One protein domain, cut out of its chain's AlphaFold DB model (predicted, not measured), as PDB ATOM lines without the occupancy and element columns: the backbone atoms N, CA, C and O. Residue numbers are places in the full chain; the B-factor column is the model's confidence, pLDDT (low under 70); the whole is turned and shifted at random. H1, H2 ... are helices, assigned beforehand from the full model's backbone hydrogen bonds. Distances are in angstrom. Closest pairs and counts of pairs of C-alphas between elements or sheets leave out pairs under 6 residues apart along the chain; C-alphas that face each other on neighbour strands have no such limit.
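AT A GLANCE: This is residues 2 to 66 of the 102 residues of an uncharacterized protein of Aspergillus tanneri (UniProt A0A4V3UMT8). With little regular structure, this is an open V: long unnamed residues 2 to 22 form one arm, H2 the other, and short H1 packs on the first part of H2 near the corner. Residues 9 to 16 and 58 to 63 stick out at opposite ends. The printed part has 65 residues, with two named helices, H1 then H2, holding 24, and no named strand; the class is all helix. It is only just loose, close to extended, with a radius of gyration of the C-alphas of 16.1 A, and spans 45 by 28 by 16 A.

HOW THE PARTS SIT: Look at H1, residues 23 to 27, and H2, residues 43 to 61: they touch, H2 with residues 45 to 49 alone. Their closest C-alphas, of Met 26 and Arg 46, are 5.3 A apart. In H2 every O i to N i+4 pair is within hydrogen-bond range; in H1 0 of 1 is, but 2 of 2 O i to N i+3 pairs are.

IN THESE COORDINATES: Find C-alpha 23 at (115.656, 105.382, 122.404), where H1 begins its 8.5 A. H2 runs 27.4 A from C-alpha 43 at (115.403, 97.553, 134.312) to C-alpha 61 at (121.840, 124.150, 134.189).

THE WHOLE: The two C-alphas farthest apart, of Gly 10 and Asn 62, are 45.3 A apart. The printed part has no cut, and the 15-residue link from H1 to H2 is long. Residues 2 to 12 have pLDDT under 70.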
ATOM      1  N   THR A   2     121.478  86.449 120.623       34.09
ATOM      2  CA  THR A   2     120.841  86.285 119.311       34.09
ATOM      3  C   THR A   2     121.423  87.332 118.376       34.09
ATOM      4  O   THR A   2     121.496  88.508 118.725       34.09
ATOM      5  N   GLN A   3     121.955  86.866 117.251       32.00
ATOM      6  CA  GLN A   3     122.700  87.673 116.304       32.00
ATOM      7  C   GLN A   3     121.791  88.706 115.624       32.00
ATOM      8  O   GLN A   3     120.738  88.359 115.102       32.00
ATOM      9  N   LEU A   4     122.246  89.960 115.600       44.31
ATOM     10  CA  LEU A   4     121.800  90.996 114.669       44.31
ATOM     11  C   LEU A   4     122.286  90.612 113.264       44.31
ATOM     12  O   LEU A   4     123.419  90.926 112.897       44.31
ATOM     13  N   VAL A   5     121.471  89.885 112.505       43.88
ATOM     14  CA  VAL A   5     121.687  89.637 111.074       43.88
ATOM     15  C   VAL A   5     120.338  89.823 110.396       43.88
ATOM     16  O   VAL A   5     119.519  88.910 110.422       43.88
ATOM     17  N   GLY A   6     120.097  91.005 109.827       41.88
ATOM     18  CA  GLY A   6     118.837  91.219 109.117       41.88
ATOM     19  C   GLY A   6     118.522  92.595 108.535       41.88
ATOM     20  O   GLY A   6     117.385  92.778 108.134       41.88
ATOM     21  N   LEU A   7     119.463  93.545 108.401       46.62
ATOM     22  CA  LEU A   7     119.179  94.813 107.685       46.62
ATOM     23  C   LEU A   7     120.357  95.408 106.879       46.62
ATOM     24  O   LEU A   7     120.262  96.534 106.395       46.62
ATOM     25  N   ALA A   8     121.469  94.682 106.700       45.44
ATOM     26  CA  ALA A   8     122.688  95.222 106.070       45.44
ATOM     27  C   ALA A   8     123.295  94.341 104.960       45.44
ATOM     28  O   ALA A   8     124.497  94.431 104.694       45.44
ATOM     29  N   ASP A   9     122.493  93.517 104.284       47.88
ATOM     30  CA  ASP A   9     122.978  92.720 103.153       47.88
ATOM     31  C   ASP A   9     123.114  93.593 101.895       47.88
ATOM     32  O   ASP A   9     122.190  93.741 101.097       47.88
ATOM     33  N   GLY A  10     124.296  94.204 101.733       50.78
ATOM     34  CA  GLY A  10     124.765  94.682 100.428       50.78
ATOM     35  C   GLY A  10     125.797  95.816 100.402       50.78
ATOM     36  O   GLY A  10     126.477  95.955  99.388       50.78
ATOM     37  N   ILE A  11     125.944  96.646 101.452       55.97
ATOM     38  CA  ILE A  11     126.761  97.890 101.365       55.97
ATOM     39  C   ILE A  11     127.583  98.215 102.641       55.97
ATOM     40  O   ILE A  11     128.044  99.340 102.830       55.97
ATOM     41  N   ALA A  12     127.808  97.266 103.555       63.94
ATOM     42  CA  ALA A  12     128.634  97.525 104.744       63.94
ATOM     43  C   ALA A  12     130.119  97.201 104.488       63.94
ATOM     44  O   ALA A  12     130.460  96.120 104.009       63.94
ATOM     45  N   ARG A  13     131.034  98.129 104.819       76.00
ATOM     46  CA  ARG A  13     132.485  97.850 104.793       76.00
ATOM     47  C   ARG A  13     132.813  96.747 105.815       76.00
ATOM     48  O   ARG A  13     132.308  96.838 106.931       76.00
ATOM     49  N   PRO A  14     133.722  95.795 105.524       81.19
ATOM     50  CA  PRO A  14     134.020  94.668 106.424       81.19
ATOM     51  C   PRO A  14     134.479  95.060 107.838       81.19
ATOM     52  O   PRO A  14     134.355  94.279 108.774       81.19
ATOM     53  N   THR A  15     135.022  96.268 108.003       89.38
ATOM     54  CA  THR A  15     135.500  96.811 109.283       89.38
ATOM     55  C   THR A  15     134.460  97.640 110.040       89.38
ATOM     56  O   THR A  15     134.752  98.117 111.134       89.38
ATOM     57  N   VAL A  16     133.257  97.833 109.492       84.06
ATOM     58  CA  VAL A  16     132.196  98.640 110.108       84.06
ATOM     59  C   VAL A  16     131.083  97.726 110.609       84.06
ATOM     60  O   VAL A  16     130.388  97.090 109.820       84.06
ATOM     61  N   ARG A  17     130.867  97.706 111.929       81.38
ATOM     62  CA  ARG A  17     129.661  97.127 112.533       81.38
ATOM     63  C   ARG A  17     128.629  98.237 112.700       81.38
ATOM     64  O   ARG A  17     128.786  99.091 113.568       81.38
ATOM     65  N   ALA A  18     127.593  98.218 111.868       77.06
ATOM     66  CA  ALA A  18     126.457  99.110 112.041       77.06
ATOM     67  C   ALA A  18     125.719  98.771 113.345       77.06
ATOM     68  O   ALA A  18     125.503  97.603 113.672       77.06
ATOM     69  N   SER A  19     125.341  99.806 114.083       81.81
ATOM     70  CA  SER A  19     124.428  99.727 115.216       81.81
ATOM     71  C   SER A  19     123.418 100.863 115.111       81.81
ATOM     72  O   SER A  19     123.614 101.828 114.369       81.81
ATOM     73  N   TRP A  20     122.320 100.733 115.838       82.25
ATOM     74  CA  TRP A  20     121.254 101.722 115.876       82.25
ATOM     75  C   TRP A  20     120.799 101.918 117.325       82.25
ATOM     76  O   TRP A  20     121.079 101.090 118.193       82.25
ATOM     77  N   LEU A  21     120.155 103.052 117.598       87.12
ATOM     78  CA  LEU A  21     119.683 103.408 118.935       87.12
ATOM     79  C   LEU A  21     118.173 103.191 119.022       87.12
ATOM     80  O   LEU A  21     117.420 103.879 118.333       87.12
ATOM     81  N   MET A  22     117.729 102.300 119.914       92.69
ATOM     82  CA  MET A  22     116.323 102.227 120.316       92.69
ATOM     83  C   MET A  22     116.083 103.126 121.526       92.69
ATOM     84  O   MET A  22     116.104 102.673 122.665       92.69
ATOM     85  N   VAL A  23     115.852 104.420 121.299       93.38
ATOM     86  CA  VAL A  23     115.656 105.382 122.404       93.38
ATOM     87  C   VAL A  23     114.479 104.988 123.308       93.38
ATOM     88  O   VAL A  23     114.510 105.277 124.498       93.38
ATOM     89  N   LEU A  24     113.473 104.277 122.788       96.00
ATOM     90  CA  LEU A  24     112.311 103.849 123.570       96.00
ATOM     91  C   LEU A  24     112.660 102.888 124.720       96.00
ATOM     92  O   LEU A  24     111.920 102.858 125.704       96.00
ATOM     93  N   THR A  25     113.793 102.174 124.678       96.44
ATOM     94  CA  THR A  25     114.186 101.317 125.812       96.44
ATOM     95  C   THR A  25     114.546 102.119 127.061       96.44
ATOM     96  O   THR A  25     114.516 101.576 128.163       96.44
ATOM     97  N   MET A  26     114.783 103.435 126.940       97.12
ATOM     98  CA  MET A  26     115.083 104.310 128.080       97.12
ATOM     99  C   MET A  26     113.991 104.295 129.162       97.12
ATOM    100  O   MET A  26     114.263 104.610 130.323       97.12
ATOM    101  N   PHE A  27     112.758 103.937 128.797       97.19
ATOM    102  CA  PHE A  27     111.639 103.809 129.729       97.19
ATOM    103  C   PHE A  27     111.660 102.489 130.523       97.19
ATOM    104  O   PHE A  27     110.949 102.372 131.517       97.19
ATOM    105  N   GLY A  28     112.467 101.505 130.112       97.00
ATOM    106  CA  GLY A  28     112.601 100.175 130.718       97.00
ATOM    107  C   GLY A  28     111.435  99.220 130.497       97.00
ATOM    108  O   GLY A  28     111.516  98.068 130.918       97.00
ATOM    109  N   GLY A  29     110.360  99.679 129.861       97.25
ATOM    110  CA  GLY A  29     109.254  98.834 129.426       97.25
ATOM    111  C   GLY A  29     109.570  98.091 128.130       97.25
ATOM    112  O   GLY A  29     110.520  98.427 127.425       97.25
ATOM    113  N   CYS A  30     108.743  97.096 127.816       96.69
ATOM    114  CA  CYS A  30     108.776  96.429 126.519       96.69
ATOM    115  C   CYS A  30     108.451  97.436 125.402       96.69
ATOM    116  O   CYS A  30     107.490  98.203 125.507       96.69
ATOM    117  N   VAL A  31     109.253  97.428 124.337       96.56
ATOM    118  CA  VAL A  31     109.013  98.199 123.116       96.56
ATOM    119  C   VAL A  31     108.282  97.290 122.134       96.56
ATOM    120  O   VAL A  31     108.896  96.450 121.486       96.56
ATOM    121  N   ALA A  32     106.965  97.462 122.031       95.31
ATOM    122  CA  ALA A  32     106.092  96.668 121.164       95.31
ATOM    123  C   ALA A  32     105.990  97.261 119.744       95.31
ATOM    124  O   ALA A  32     104.901  97.569 119.266       95.31
ATOM    125  N   LEU A  33     107.139  97.485 119.103       93.75
ATOM    126  CA  LEU A  33     107.217  97.790 117.672       93.75
ATOM    127  C   LEU A  33     107.452  96.503 116.879       93.75
ATOM    128  O   LEU A  33     107.925  95.513 117.430       93.75
ATOM    129  N   ASP A  34     107.145  96.520 115.587       89.81
ATOM    130  CA  ASP A  34     107.281  95.335 114.743       89.81
ATOM    131  C   ASP A  34     108.748  94.993 114.426       89.81
ATOM    132  O   ASP A  34     109.612  95.865 114.275       89.81
ATOM    133  N   GLY A  35     109.015  93.696 114.252       87.12
ATOM    134  CA  GLY A  35     110.284  93.182 113.736       87.12
ATOM    135  C   GLY A  35     111.482  93.454 114.648       87.12
ATOM    136  O   GLY A  35     111.414  93.283 115.862       87.12
ATOM    137  N   GLU A  36     112.602  93.869 114.051       83.19
ATOM    138  CA  GLU A  36     113.869  94.108 114.762       83.19
ATOM    139  C   GLU A  36     113.826  95.312 115.717       83.19
ATOM    140  O   GLU A  36     114.747  95.505 116.507       83.19
ATOM    141  N   TYR A  37     112.760  96.116 115.658       87.06
ATOM    142  CA  TYR A  37     112.536  97.232 116.572       87.06
ATOM    143  C   TYR A  37     111.879  96.800 117.891       87.06
ATOM    144  O   TYR A  37     111.850  97.592 118.836       87.06
ATOM    145  N   ALA A  38     111.379  95.563 117.989       92.19
ATOM    146  CA  ALA A  38     110.882  95.020 119.245       92.19
ATOM    147  C   ALA A  38     112.023  94.889 120.264       92.19
ATOM    148  O   ALA A  38     113.107  94.399 119.942       92.19
ATOM    149  N   CYS A  39     111.792  95.308 121.506       93.62
ATOM    150  CA  CYS A  39     112.766  95.146 122.587       93.62
ATOM    151  C   CYS A  39     112.073  94.667 123.860       93.62
ATOM    152  O   CYS A  39     111.053  95.224 124.265       93.62
ATOM    153  N   GLU A  40     112.665  93.672 124.515       95.94
ATOM    154  CA  GLU A  40     112.232  93.227 125.839       95.94
ATOM    155  C   GLU A  40     112.409  94.335 126.883       95.94
ATOM    156  O   GLU A  40     113.260  95.220 126.756       95.94
ATOM    157  N   ALA A  41     111.613  94.265 127.948       97.50
ATOM    158  CA  ALA A  41     111.753  95.177 129.075       97.50
ATOM    159  C   ALA A  41     113.140  95.040 129.734       97.50
ATOM    160  O   ALA A  41     113.648  93.935 129.931       97.50
ATOM    161  N   SER A  42     113.731  96.169 130.133       97.44
ATOM    162  CA  SER A  42     115.061  96.222 130.753       97.44
ATOM    163  C   SER A  42     115.089  97.224 131.906       97.44
ATOM    164  O   SER A  42     115.087  98.441 131.719       97.44
ATOM    165  N   ALA A  43     115.183  96.712 133.135       98.06
ATOM    166  CA  ALA A  43     115.403  97.553 134.312       98.06
ATOM    167  C   ALA A  43     116.773  98.259 134.271       98.06
ATOM    168  O   ALA A  43     116.917  99.362 134.802       98.06
ATOM    169  N   ALA A  44     117.767  97.645 133.618       97.88
ATOM    170  CA  ALA A  44     119.091  98.232 133.442       97.88
ATOM    171  C   ALA A  44     119.039  99.481 132.548       97.88
ATOM    172  O   ALA A  44     119.631 100.502 132.897       97.88
ATOM    173  N   ASP A  45     118.265  99.442 131.462       97.50
ATOM    174  CA  ASP A  45     118.093 100.581 130.552       97.50
ATOM    175  C   ASP A  45     117.401 101.744 131.269       97.50
ATOM    176  O   ASP A  45     117.811 102.900 131.134       97.50
ATOM    177  N   ARG A  46     116.410 101.440 132.117       98.12
ATOM    178  CA  ARG A  46     115.745 102.443 132.962       98.12
ATOM    179  C   ARG A  46     116.682 103.078 133.986       98.12
ATOM    180  O   ARG A  46     116.560 104.274 134.264       98.12
ATOM    181  N   ALA A  47     117.568 102.290 134.591       98.38
ATOM    182  CA  ALA A  47     118.551 102.797 135.543       98.38
ATOM    183  C   ALA A  47     119.580 103.692 134.838       98.38
ATOM    184  O   ALA A  47     119.848 104.804 135.293       98.38
ATOM    185  N   LEU A  48     120.086 103.249 133.684       97.81
ATOM    186  CA  LEU A  48     121.027 104.014 132.873       97.81
ATOM    187  C   LEU A  48     120.418 105.338 132.392       97.81
ATOM    188  O   LEU A  48     121.067 106.381 132.487       97.81
ATOM    189  N   SER A  49     119.165 105.325 131.926       97.81
ATOM    190  CA  SER A  49     118.485 106.546 131.484       97.81
ATOM    191  C   SER A  49     118.352 107.563 132.618       97.81
ATOM    192  O   SER A  49     118.635 108.739 132.403       97.81
ATOM    193  N   ALA A  50     118.040 107.130 133.846       98.25
ATOM    194  CA  ALA A  50     118.010 108.021 135.009       98.25
ATOM    195  C   ALA A  50     119.346 108.751 135.207       98.25
ATOM    196  O   ALA A  50     119.369 109.969 135.390       98.25
ATOM    197  N   THR A  51     120.462 108.018 135.131       98.38
ATOM    198  CA  THR A  51     121.808 108.588 135.271       98.38
ATOM    199  C   THR A  51     122.125 109.575 134.148       98.38
ATOM    200  O   THR A  51     122.631 110.665 134.416       98.38
ATOM    201  N   ILE A  52     121.793 109.231 132.898       97.69
ATOM    202  CA  ILE A  52     122.030 110.096 131.734       97.69
ATOM    203  C   ILE A  52     121.231 111.395 131.848       97.69
ATOM    204  O   ILE A  52     121.792 112.471 131.640       97.69
ATOM    205  N   PHE A  53     119.946 111.324 132.202       97.62
ATOM    206  CA  PHE A  53     119.103 112.511 132.345       97.62
ATOM    207  C   PHE A  53     119.606 113.428 133.465       97.62
ATOM    208  O   PHE A  53     119.734 114.629 133.243       97.62
ATOM    209  N   ALA A  54     119.978 112.880 134.627       98.25
ATOM    210  CA  ALA A  54     120.518 113.672 135.737       98.25
ATOM    211  C   ALA A  54     121.834 114.387 135.371       98.25
ATOM    212  O   ALA A  54     122.009 115.579 135.652       98.25
ATOM    213  N   ALA A  55     122.751 113.685 134.697       98.06
ATOM    214  CA  ALA A  55     124.005 114.271 134.230       98.06
ATOM    215  C   ALA A  55     123.764 115.355 133.165       98.06
ATOM    216  O   ALA A  55     124.356 116.433 133.226       98.06
ATOM    217  N   THR A  56     122.855 115.090 132.224       97.56
ATOM    218  CA  THR A  56     122.508 116.028 131.147       97.56
ATOM    219  C   THR A  56     121.862 117.291 131.708       97.56
ATOM    220  O   THR A  56     122.248 118.385 131.307       97.56
ATOM    221  N   GLN A  57     120.951 117.163 132.679       98.00
ATOM    222  CA  GLN A  57     120.349 118.307 133.364       98.00
ATOM    223  C   GLN A  57     121.419 119.177 134.030       98.00
ATOM    224  O   GLN A  57     121.457 120.380 133.806       98.00
ATOM    225  N   THR A  58     122.372 118.559 134.735       98.19
ATOM    226  CA  THR A  58     123.497 119.282 135.357       98.19
ATOM    227  C   THR A  58     124.327 120.059 134.328       98.19
ATOM    228  O   THR A  58     124.828 121.151 134.603       98.19
ATOM    229  N   TRP A  59     124.521 119.510 133.127       98.19
ATOM    230  CA  TRP A  59     125.215 120.218 132.051       98.19
ATOM    231  C   TRP A  59     124.383 121.352 131.459       98.19
ATOM    232  O   TRP A  59     124.960 122.370 131.074       98.19
ATOM    233  N   LEU A  60     123.064 121.177 131.378       97.62
ATOM    234  CA  LEU A  60     122.130 122.181 130.882       97.62
ATOM    235  C   LEU A  60     122.081 123.383 131.836       97.62
ATOM    236  O   LEU A  60     122.295 124.511 131.398       97.62
ATOM    237  N   ASP A  61     121.915 123.128 133.135       97.94
ATOM    238  CA  ASP A  61     121.840 124.150 134.189       97.94
ATOM    239  C   ASP A  61     123.121 124.989 134.265       97.94
ATOM    240  O   ASP A  61     123.080 126.207 134.420       97.94
ATOM    241  N   ASN A  62     124.274 124.343 134.074       97.69
ATOM    242  CA  ASN A  62     125.581 125.001 134.091       97.69
ATOM    243  C   ASN A  62     126.009 125.557 132.718       97.69
ATOM    244  O   ASN A  62     127.167 125.934 132.540       97.69
ATOM    245  N   GLY A  63     125.120 125.564 131.718       97.31
ATOM    246  CA  GLY A  63     125.370 126.151 130.397       97.31
ATOM    247  C   GLY A  63     126.419 125.431 129.539       97.31
ATOM    248  O   GLY A  63     126.895 125.991 128.549       97.31
ATOM    249  N   ARG A  64     126.791 124.194 129.894       97.88
ATOM    250  CA  ARG A  64     127.758 123.369 129.143       97.88
ATOM    251  C   ARG A  64     127.163 122.794 127.863       97.88
ATOM    252  O   ARG A  64     127.895 122.530 126.913       97.88
ATOM    253  N   ILE A  65     125.848 122.607 127.847       97.31
ATOM    254  CA  ILE A  65     125.066 122.280 126.657       97.31
ATOM    255  C   ILE A  65     123.998 123.353 126.464       97.31
ATOM    256  O   ILE A  65     123.487 123.918 127.430       97.31
ATOM    257  N   LYS A  66     123.673 123.655 125.208       95.38
ATOM    258  CA  LYS A  66     122.639 124.627 124.843       95.38
ATOM    259  C   LYS A  66     121.523 123.912 124.102       95.38
ATOM    260  O   LYS A  66     121.785 122.982 123.340       95.38
TER     261      LYS A  66